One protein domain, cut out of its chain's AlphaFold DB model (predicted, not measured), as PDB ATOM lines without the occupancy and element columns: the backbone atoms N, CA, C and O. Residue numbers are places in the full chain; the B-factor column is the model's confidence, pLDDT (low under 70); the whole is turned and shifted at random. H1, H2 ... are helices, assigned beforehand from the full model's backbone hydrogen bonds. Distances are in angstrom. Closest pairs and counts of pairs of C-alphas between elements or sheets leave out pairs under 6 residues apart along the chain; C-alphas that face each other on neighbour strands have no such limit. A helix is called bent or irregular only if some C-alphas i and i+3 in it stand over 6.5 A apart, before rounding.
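What this domain is: This is residues 3 to 70 of the 70 residues of the protein "Transposase" of Pluralibacter gergoviae (UniProt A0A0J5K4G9). The model is an open, elongated shape: one long helix, H2, makes most of the length, a second helix, H3, crosses it at a steep angle near one end, and a loose loop with the very short helix H1 lies past its other end. The printed part has 68 residues with three named helices, H1, H2 and H3 in chain order, and no named strand; the class is all helix. The whole is extended, with a radius of gyration of the C-alphas of 17.7 A and spans of 50 by 27 by 18 A.

How they stand to each other: Start at Ser 3 and you soon reach H1, residues 9 to 12, which is apart from both H2, residues 26 to 46, and H3, residues 53 to 68. Look next at Ile 39 and Ile 60, the closest C-alphas of H2 and H3, 7.5 A apart: these helices are close but not clearly touching. They run opposite ways at a steep tilt of 60 degrees. In H2 and H3 every O i to N i+4 pair is within hydrogen-bond range; H1 is too short for such a pair.

Where its parts are: Find C-alpha 9 at (153.119, 163.358, 139.099), where H1 begins; it is 5.3 A long. H2 runs 30.1 A from C-alpha 26 at (149.923, 147.136, 131.090). H3 runs 21.4 A and ends at C-alpha 68 at (156.923, 132.934, 135.032); it is neither bent nor irregular, but only just: C-alphas 65 and 68 are 6.1 A apart.

The domain as a whole: The C-alphas farthest apart, of Asp 16 and Ile 47, are 50.9 A apart. The printed part has no cut. H1 to H2 is a long link of 13 residues, H2 to H3 a short one of 6. Residues 11 to 17 and 49 to 55 stand free. Mean pLDDT of the printed part is 81.0, with 17 residues under 70, among them 17 to 24.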
ATOM      1  N   SER A   3     153.368 157.034 133.674       64.00
ATOM      2  CA  SER A   3     152.629 156.851 134.920       64.00
ATOM      3  C   SER A   3     151.131 156.882 134.657       64.00
ATOM      4  O   SER A   3     150.662 157.289 133.587       64.00
ATOM      5  N   ASP A   4     150.374 156.428 135.647       62.12
ATOM      6  CA  ASP A   4     148.980 156.809 135.770       62.12
ATOM      7  C   ASP A   4     148.879 158.333 135.949       62.12
ATOM      8  O   ASP A   4     149.816 158.989 136.413       62.12
ATOM      9  N   ASP A   5     147.758 158.911 135.516       67.38
ATOM     10  CA  ASP A   5     147.468 160.352 135.580       67.38
ATOM     11  C   ASP A   5     147.165 160.804 137.022       67.38
ATOM     12  O   ASP A   5     146.170 161.460 137.325       67.38
ATOM     13  N   TRP A   6     147.976 160.341 137.970       70.38
ATOM     14  CA  TRP A   6     147.832 160.663 139.375       70.38
ATOM     15  C   TRP A   6     148.364 162.078 139.617       70.38
ATOM     16  O   TRP A   6     149.506 162.398 139.280       70.38
ATOM     17  N   GLY A   7     147.554 162.933 140.248       69.81
ATOM     18  CA  GLY A   7     147.809 164.379 140.351       69.81
ATOM     19  C   GLY A   7     149.123 164.797 141.036       69.81
ATOM     20  O   GLY A   7     149.548 165.940 140.886       69.81
ATOM     21  N   SER A   8     149.800 163.897 141.753       73.81
ATOM     22  CA  SER A   8     151.141 164.135 142.313       73.81
ATOM     23  C   SER A   8     152.230 164.176 141.237       73.81
ATOM     24  O   SER A   8     153.142 164.994 141.335       73.81
ATOM     25  N   TYR A   9     152.121 163.374 140.173       68.00
ATOM     26  CA  TYR A   9     153.119 163.358 139.099       68.00
ATOM     27  C   TYR A   9     153.113 164.644 138.276       68.00
ATOM     28  O   TYR A   9     154.157 165.038 137.766       68.00
ATOM     29  N   GLY A  10     151.971 165.335 138.200       66.88
ATOM     30  CA  GLY A  10     151.870 166.648 137.560       66.88
ATOM     31  C   GLY A  10     152.626 167.765 138.290       66.88
ATOM     32  O   GLY A  10     152.856 168.815 137.693       66.88
ATOM     33  N   ARG A  11     153.017 167.559 139.560       74.00
ATOM     34  CA  ARG A  11     153.846 168.506 140.331       74.00
ATOM     35  C   ARG A  11     155.338 168.212 140.231       74.00
ATOM     36  O   ARG A  11     156.121 169.152 140.188       74.00
ATOM     37  N   GLU A  12     155.722 166.938 140.214       72.62
ATOM     38  CA  GLU A  12     157.136 166.547 140.313       72.62
ATOM     39  C   GLU A  12     157.791 166.215 138.969       72.62
ATOM     40  O   GLU A  12     159.013 166.283 138.842       72.62
ATOM     41  N   VAL A  13     157.003 165.882 137.942       70.12
ATOM     42  CA  VAL A  13     157.526 165.505 136.625       70.12
ATOM     43  C   VAL A  13     157.229 166.620 135.617       70.12
ATOM     44  O   VAL A  13     156.062 166.961 135.418       70.12
ATOM     45  N   PRO A  14     158.248 167.178 134.931       75.81
ATOM     46  CA  PRO A  14     158.036 168.131 133.843       75.81
ATOM     47  C   PRO A  14     157.087 167.551 132.785       75.81
ATOM     48  O   PRO A  14     157.292 166.416 132.344       75.81
ATOM     49  N   LYS A  15     156.075 168.325 132.366       67.56
ATOM     50  CA  LYS A  15     155.016 167.882 131.433       67.56
ATOM     51  C   LYS A  15     155.570 167.259 130.147       67.56
ATOM     52  O   LYS A  15     155.025 166.271 129.677       67.56
ATOM     53  N   ASP A  16     156.707 167.748 129.656       70.81
ATOM     54  CA  ASP A  16     157.360 167.256 128.432       70.81
ATOM     55  C   ASP A  16     157.964 165.844 128.576       70.81
ATOM     56  O   ASP A  16     158.247 165.170 127.588       70.81
ATOM     57  N   LYS A  17     158.180 165.378 129.814       66.62
ATOM     58  CA  LYS A  17     158.716 164.042 130.144       66.62
ATOM     59  C   LYS A  17     157.653 163.097 130.706       66.62
ATOM     60  O   LYS A  17     157.945 161.911 130.928       66.62
ATOM     61  N   HIS A  18     156.455 163.614 130.966       66.31
ATOM     62  CA  HIS A  18     155.328 162.869 131.495       66.31
ATOM     63  C   HIS A  18     154.521 162.296 130.327       66.31
ATOM     64  O   HIS A  18     153.827 163.011 129.613       66.31
ATOM     65  N   LEU A  19     154.629 160.985 130.122       64.31
ATOM     66  CA  LEU A  19     153.850 160.278 129.109       64.31
ATOM     67  C   LEU A  19     152.724 159.531 129.818       64.31
ATOM     68  O   LEU A  19     152.921 158.425 130.318       64.31
ATOM     69  N   THR A  20     151.547 160.140 129.881       60.69
ATOM     70  CA  THR A  20     150.362 159.511 130.467       60.69
ATOM     71  C   THR A  20     149.916 158.365 129.564       60.69
ATOM     72  O   THR A  20     149.528 158.574 128.414       60.69
ATOM     73  N   GLY A  21     149.996 157.124 130.046       62.72
ATOM     74  CA  GLY A  21     149.618 155.990 129.214       62.72
ATOM     75  C   GLY A  21     149.848 154.630 129.851       62.72
ATOM     76  O   GLY A  21     150.934 154.302 130.319       62.72
ATOM     77  N   LYS A  22     148.830 153.775 129.755       64.06
ATOM     78  CA  LYS A  22     148.869 152.380 130.214       64.06
ATOM     79  C   LYS A  22     149.685 151.447 129.319       64.06
ATOM     80  O   LYS A  22     149.839 150.282 129.649       64.06
ATOM     81  N   ILE A  23     150.158 151.896 128.156       64.38
ATOM     82  CA  ILE A  23     150.798 151.026 127.152       64.38
ATOM     83  C   ILE A  23     152.074 150.379 127.715       64.38
ATOM     84  O   ILE A  23     152.309 149.191 127.509       64.38
ATOM     85  N   PHE A  24     152.853 151.133 128.491       67.94
ATOM     86  CA  PHE A  24     154.118 150.660 129.053       67.94
ATOM     87  C   PHE A  24     153.961 149.937 130.402       67.94
ATOM     88  O   PHE A  24     154.796 149.103 130.740       67.94
ATOM     89  N   THR A  25     152.883 150.196 131.155       72.62
ATOM     90  CA  THR A  25     152.621 149.552 132.458       72.62
ATOM     91  C   THR A  25     151.706 148.329 132.352       72.62
ATOM     92  O   THR A  25     151.793 147.426 133.186       72.62
ATOM     93  N   GLN A  26     150.897 148.220 131.289       79.44
ATOM     94  CA  GLN A  26     149.923 147.136 131.090       79.44
ATOM     95  C   GLN A  26     150.534 145.744 131.185       79.44
ATOM     96  O   GLN A  26     149.914 144.833 131.732       79.44
ATOM     97  N   ARG A  27     151.746 145.554 130.653       82.50
ATOM     98  CA  ARG A  27     152.422 144.253 130.699       82.50
ATOM     99  C   ARG A  27     152.750 143.845 132.136       82.50
ATOM    100  O   ARG A  27     152.508 142.700 132.507       82.50
ATOM    101  N   ILE A  28     153.235 144.782 132.949       83.44
ATOM    102  CA  ILE A  28     153.546 144.555 134.368       83.44
ATOM    103  C   ILE A  28     152.251 144.308 135.152       83.44
ATOM    104  O   ILE A  28     152.150 143.327 135.887       83.44
ATOM    105  N   GLU A  29     151.226 145.133 134.932       86.12
ATOM    106  CA  GLU A  29     149.910 144.983 135.566       86.12
ATOM    107  C   GLU A  29     149.279 143.615 135.253       86.12
ATOM    108  O   GLU A  29     148.809 142.914 136.154       86.12
ATOM    109  N   ARG A  30     149.318 143.183 133.986       86.81
ATOM    110  CA  ARG A  30     148.770 141.892 133.545       86.81
ATOM    111  C   ARG A  30     149.569 140.707 134.084       86.81
ATOM    112  O   ARG A  30     148.966 139.691 134.448       86.81
ATOM    113  N   ASN A  31     150.891 140.837 134.196       88.06
ATOM    114  CA  ASN A  31     151.744 139.834 134.837       88.06
ATOM    115  C   ASN A  31     151.395 139.681 136.323       88.06
ATOM    116  O   ASN A  31     151.148 138.562 136.779       88.06
ATOM    117  N   ASN A  32     151.258 140.790 137.053       88.88
ATOM    118  CA  ASN A  32     150.881 140.786 138.468       88.88
ATOM    119  C   ASN A  32     149.473 140.207 138.689       88.88
ATOM    120  O   ASN A  32     149.260 139.393 139.594       88.88
ATOM    121  N   LEU A  33     148.510 140.556 137.829       92.50
ATOM    122  CA  LEU A  33     147.159 139.992 137.866       92.50
ATOM    123  C   LEU A  33     147.165 138.472 137.637       92.50
ATOM    124  O   LEU A  33     146.470 137.721 138.337       92.50
ATOM    125  N   THR A  34     147.963 138.011 136.674       91.56
ATOM    126  CA  THR A  34     148.111 136.588 136.348       91.56
ATOM    127  C   THR A  34     148.733 135.828 137.515       91.56
ATOM    128  O   THR A  34     148.184 134.805 137.934       91.56
ATOM    129  N   LEU A  35     149.817 136.352 138.095       91.62
ATOM    130  CA  LEU A  35     150.487 135.769 139.257       91.62
ATOM    131  C   LEU A  35     149.528 135.635 140.444       91.62
ATOM    132  O   LEU A  35     149.340 134.535 140.968       91.62
ATOM    133  N   ARG A  36     148.826 136.717 140.807       92.62
ATOM    134  CA  ARG A  36     147.842 136.711 141.900       92.62
ATOM    135  C   ARG A  36     146.751 135.662 141.688       92.62
ATOM    136  O   ARG A  36     146.362 134.963 142.623       92.62
ATOM    137  N   THR A  37     146.245 135.539 140.462       94.50
ATOM    138  CA  THR A  37     145.194 134.566 140.132       94.50
ATOM    139  C   THR A  37     145.708 133.130 140.229       94.50
ATOM    140  O   THR A  37     145.010 132.254 140.747       94.50
ATOM    141  N   ARG A  38     146.937 132.881 139.770       93.12
ATOM    142  CA  ARG A  38     147.583 131.569 139.830       93.12
ATOM    143  C   ARG A  38     147.894 131.138 141.264       93.12
ATOM    144  O   ARG A  38     147.526 130.025 141.623       93.12
ATOM    145  N   ILE A  39     148.440 132.022 142.104       92.12
ATOM    146  CA  ILE A  39     148.683 131.738 143.531       92.12
ATOM    147  C   ILE A  39     147.368 131.393 144.246       92.12
ATOM    148  O   ILE A  39     147.291 130.389 144.950       92.12
ATOM    149  N   LYS A  40     146.285 132.147 144.001       92.00
ATOM    150  CA  LYS A  40     144.959 131.825 144.567       92.00
ATOM    151  C   LYS A  40     144.437 130.452 144.133       92.00
ATOM    152  O   LYS A  40     143.782 129.761 144.911       92.00
ATOM    153  N   ARG A  41     144.676 130.053 142.880       93.12
ATOM    154  CA  ARG A  41     144.314 128.712 142.389       93.12
ATOM    155  C   ARG A  41     145.176 127.632 143.030       93.12
ATOM    156  O   ARG A  41     144.623 126.613 143.424       93.12
ATOM    157  N   LEU A  42     146.480 127.877 143.163       91.44
ATOM    158  CA  LEU A  42     147.406 126.974 143.834       91.44
ATOM    159  C   LEU A  42     146.929 126.707 145.260       91.44
ATOM    160  O   LEU A  42     146.643 125.557 145.563       91.44
ATOM    161  N   ALA A  43     146.721 127.755 146.064       91.19
ATOM    162  CA  ALA A  43     146.255 127.647 147.449       91.19
ATOM    163  C   ALA A  43     144.973 126.806 147.584       91.19
ATOM    164  O   ALA A  43     144.898 125.934 148.444       91.19
ATOM    165  N   ARG A  44     143.993 126.999 146.687       90.56
ATOM    166  CA  ARG A  44     142.763 126.183 146.663       90.56
ATOM    167  C   ARG A  44     143.003 124.726 146.265       90.56
ATOM    168  O   ARG A  44     142.316 123.856 146.779       90.56
ATOM    169  N   LYS A  45     143.942 124.457 145.354       91.12
ATOM    170  CA  LYS A  45     144.264 123.097 144.896       91.12
ATOM    171  C   LYS A  45     144.994 122.289 145.967       91.12
ATOM    172  O   LYS A  45     144.721 121.107 146.114       91.12
ATOM    173  N   ILE A  46     145.934 122.919 146.671       88.50
ATOM    174  CA  ILE A  46     146.770 122.240 147.670       88.50
ATOM    175  C   ILE A  46     146.155 122.254 149.075       88.50
ATOM    176  O   ILE A  46     146.652 121.542 149.937       88.50
ATOM    177  N   ILE A  47     145.112 123.068 149.315       83.81
ATOM    178  CA  ILE A  47     144.479 123.287 150.636       83.81
ATOM    179  C   ILE A  47     145.551 123.572 151.712       83.81
ATOM    180  O   ILE A  47     145.458 123.162 152.865       83.81
ATOM    181  N   CYS A  48     146.634 124.245 151.319       71.31
ATOM    182  CA  CYS A  48     147.790 124.447 152.178       71.31
ATOM    183  C   CYS A  48     147.619 125.749 152.941       71.31
ATOM    184  O   CYS A  48     147.538 126.832 152.355       71.31
ATOM    185  N   PHE A  49     147.608 125.616 154.259       73.81
ATOM    186  CA  PHE A  49     147.637 126.717 155.198       73.81
ATOM    187  C   PHE A  49     148.786 126.453 156.166       73.81
ATOM    188  O   PHE A  49     148.825 125.429 156.842       73.81
ATOM    189  N   SER A  50     149.747 127.371 156.209       86.56
ATOM    190  CA  SER A  50     150.859 127.341 157.158       86.56
ATOM    191  C   SER A  50     150.886 128.649 157.937       86.56
ATOM    192  O   SER A  50     150.519 129.696 157.405       86.56
ATOM    193  N   ARG A  51     151.331 128.602 159.193       89.62
ATOM    194  CA  ARG A  51     151.612 129.810 159.983       89.62
ATOM    195  C   ARG A  51     152.992 130.402 159.691       89.62
ATOM    196  O   ARG A  51     153.225 131.554 160.034       89.62
ATOM    197  N   SER A  52     153.892 129.636 159.072       93.31
ATOM    198  CA  SER A  52     155.242 130.106 158.763       93.31
ATOM    199  C   SER A  52     155.255 130.911 157.466       93.31
ATOM    200  O   SER A  52     154.908 130.387 156.407       93.31
ATOM    201  N   VAL A  53     155.685 132.170 157.554       91.50
ATOM    202  CA  VAL A  53     155.906 133.048 156.392       91.50
ATOM    203  C   VAL A  53     157.002 132.487 155.487       91.50
ATOM    204  O   VAL A  53     156.833 132.481 154.274       91.50
ATOM    205  N   GLU A  54     158.051 131.897 156.062       94.06
ATOM    206  CA  GLU A  54     159.164 131.291 155.319       94.06
ATOM    207  C   GLU A  54     158.688 130.185 154.360       94.06
ATOM    208  O   GLU A  54     159.136 130.091 153.216       94.06
ATOM    209  N   ASN A  55     157.725 129.364 154.794       90.94
ATOM    210  CA  ASN A  55     157.138 128.331 153.937       90.94
ATOM    211  C   ASN A  55     156.351 128.947 152.775       90.94
ATOM    212  O   ASN A  55     156.417 128.442 151.653       90.94
ATOM    213  N   HIS A  56     155.621 130.037 153.026       89.31
ATOM    214  CA  HIS A  56     154.896 130.751 151.974       89.31
ATOM    215  C   HIS A  56     155.854 131.376 150.964       89.31
ATOM    216  O   HIS A  56     155.641 131.225 149.764       89.31
ATOM    217  N   GLU A  57     156.931 132.009 151.429       92.62
ATOM    218  CA  GLU A  57     157.963 132.600 150.572       92.62
ATOM    219  C   GLU A  57     158.638 131.546 149.691       92.62
ATOM    220  O   GLU A  57     158.718 131.732 148.477       92.62
ATOM    221  N   LYS A  58     159.031 130.398 150.259       93.06
ATOM    222  CA  LYS A  58     159.624 129.280 149.505       93.06
ATOM    223  C   LYS A  58     158.679 128.729 148.437       93.06
ATOM    224  O   LYS A  58     159.084 128.545 147.290       93.06
ATOM    225  N   VAL A  59     157.412 128.487 148.786       90.81
ATOM    226  CA  VAL A  59     156.412 127.954 147.843       90.81
ATOM    227  C   VAL A  59     156.116 128.953 146.725       90.81
ATOM    228  O   VAL A  59     156.026 128.559 145.562       90.81
ATOM    229  N   ILE A  60     155.978 130.242 147.051       90.94
ATOM    230  CA  ILE A  60     155.745 131.294 146.055       90.94
ATOM    231  C   ILE A  60     156.978 131.470 145.160       90.94
ATOM    232  O   ILE A  60     156.819 131.542 143.944       90.94
ATOM    233  N   GLY A  61     158.187 131.474 145.726       92.50
ATOM    234  CA  GLY A  61     159.442 131.558 144.978       92.50
ATOM    235  C   GLY A  61     159.582 130.426 143.961       92.50
ATOM    236  O   GLY A  61     159.704 130.689 142.765       92.50
ATOM    237  N   ALA A  62     159.423 129.175 144.409       92.06
ATOM    238  CA  ALA A  62     159.453 128.002 143.535       92.06
ATOM    239  C   ALA A  62     158.341 128.032 142.467       92.06
ATOM    240  O   ALA A  62     158.529 127.592 141.331       92.06
ATOM    241  N   PHE A  63     157.163 128.570 142.805       91.06
ATOM    242  CA  PHE A  63     156.070 128.730 141.849       91.06
ATOM    243  C   PHE A  63     156.407 129.742 140.744       91.06
ATOM    244  O   PHE A  63     156.118 129.485 139.573       91.06
ATOM    245  N   ILE A  64     156.998 130.884 141.098       91.25
ATOM    246  CA  ILE A  64     157.388 131.923 140.138       91.25
ATOM    247  C   ILE A  64     158.498 131.399 139.220       91.25
ATOM    248  O   ILE A  64     158.360 131.514 138.001       91.25
ATOM    249  N   GLU A  65     159.535 130.770 139.781       90.81
ATOM    250  CA  GLU A  65     160.641 130.162 139.026       90.81
ATOM    251  C   GLU A  65     160.126 129.199 137.949       90.81
ATOM    252  O   GLU A  65     160.490 129.301 136.780       90.81
ATOM    253  N   LYS A  66     159.177 128.330 138.314       88.56
ATOM    254  CA  LYS A  66     158.627 127.313 137.411       88.56
ATOM    255  C   LYS A  66     157.654 127.842 136.351       88.56
ATOM    256  O   LYS A  66     157.479 127.201 135.318       88.56
ATOM    257  N   HIS A  67     156.938 128.936 136.619       84.69
ATOM    258  CA  HIS A  67     155.763 129.327 135.821       84.69
ATOM    259  C   HIS A  67     155.805 130.737 135.218       84.69
ATOM    260  O   HIS A  67     154.858 131.095 134.506       84.69
ATOM    261  N   MET A  68     156.814 131.555 135.534       78.31
ATOM    262  CA  MET A  68     156.923 132.934 135.032       78.31
ATOM    263  C   MET A  68     158.208 133.243 134.259       78.31
ATOM    264  O   MET A  68     158.194 134.202 133.493       78.31
ATOM    265  N   PHE A  69     159.280 132.466 134.438       65.50
ATOM    266  CA  PHE A  69     160.574 132.693 133.778       65.50
ATOM    267  C   PHE A  69     160.885 131.702 132.640       65.50
ATOM    268  O   PHE A  69     162.010 131.685 132.146       65.50
ATOM    269  N   TYR A  70     159.891 130.920 132.206       54.06
ATOM    270  CA  TYR A  70     159.947 130.049 131.028       54.06
ATOM    271  C   TYR A  70     158.851 130.434 130.032       54.06
ATOM    272  O   TYR A  70     157.742 130.791 130.503       54.06
TER     273      TYR A  70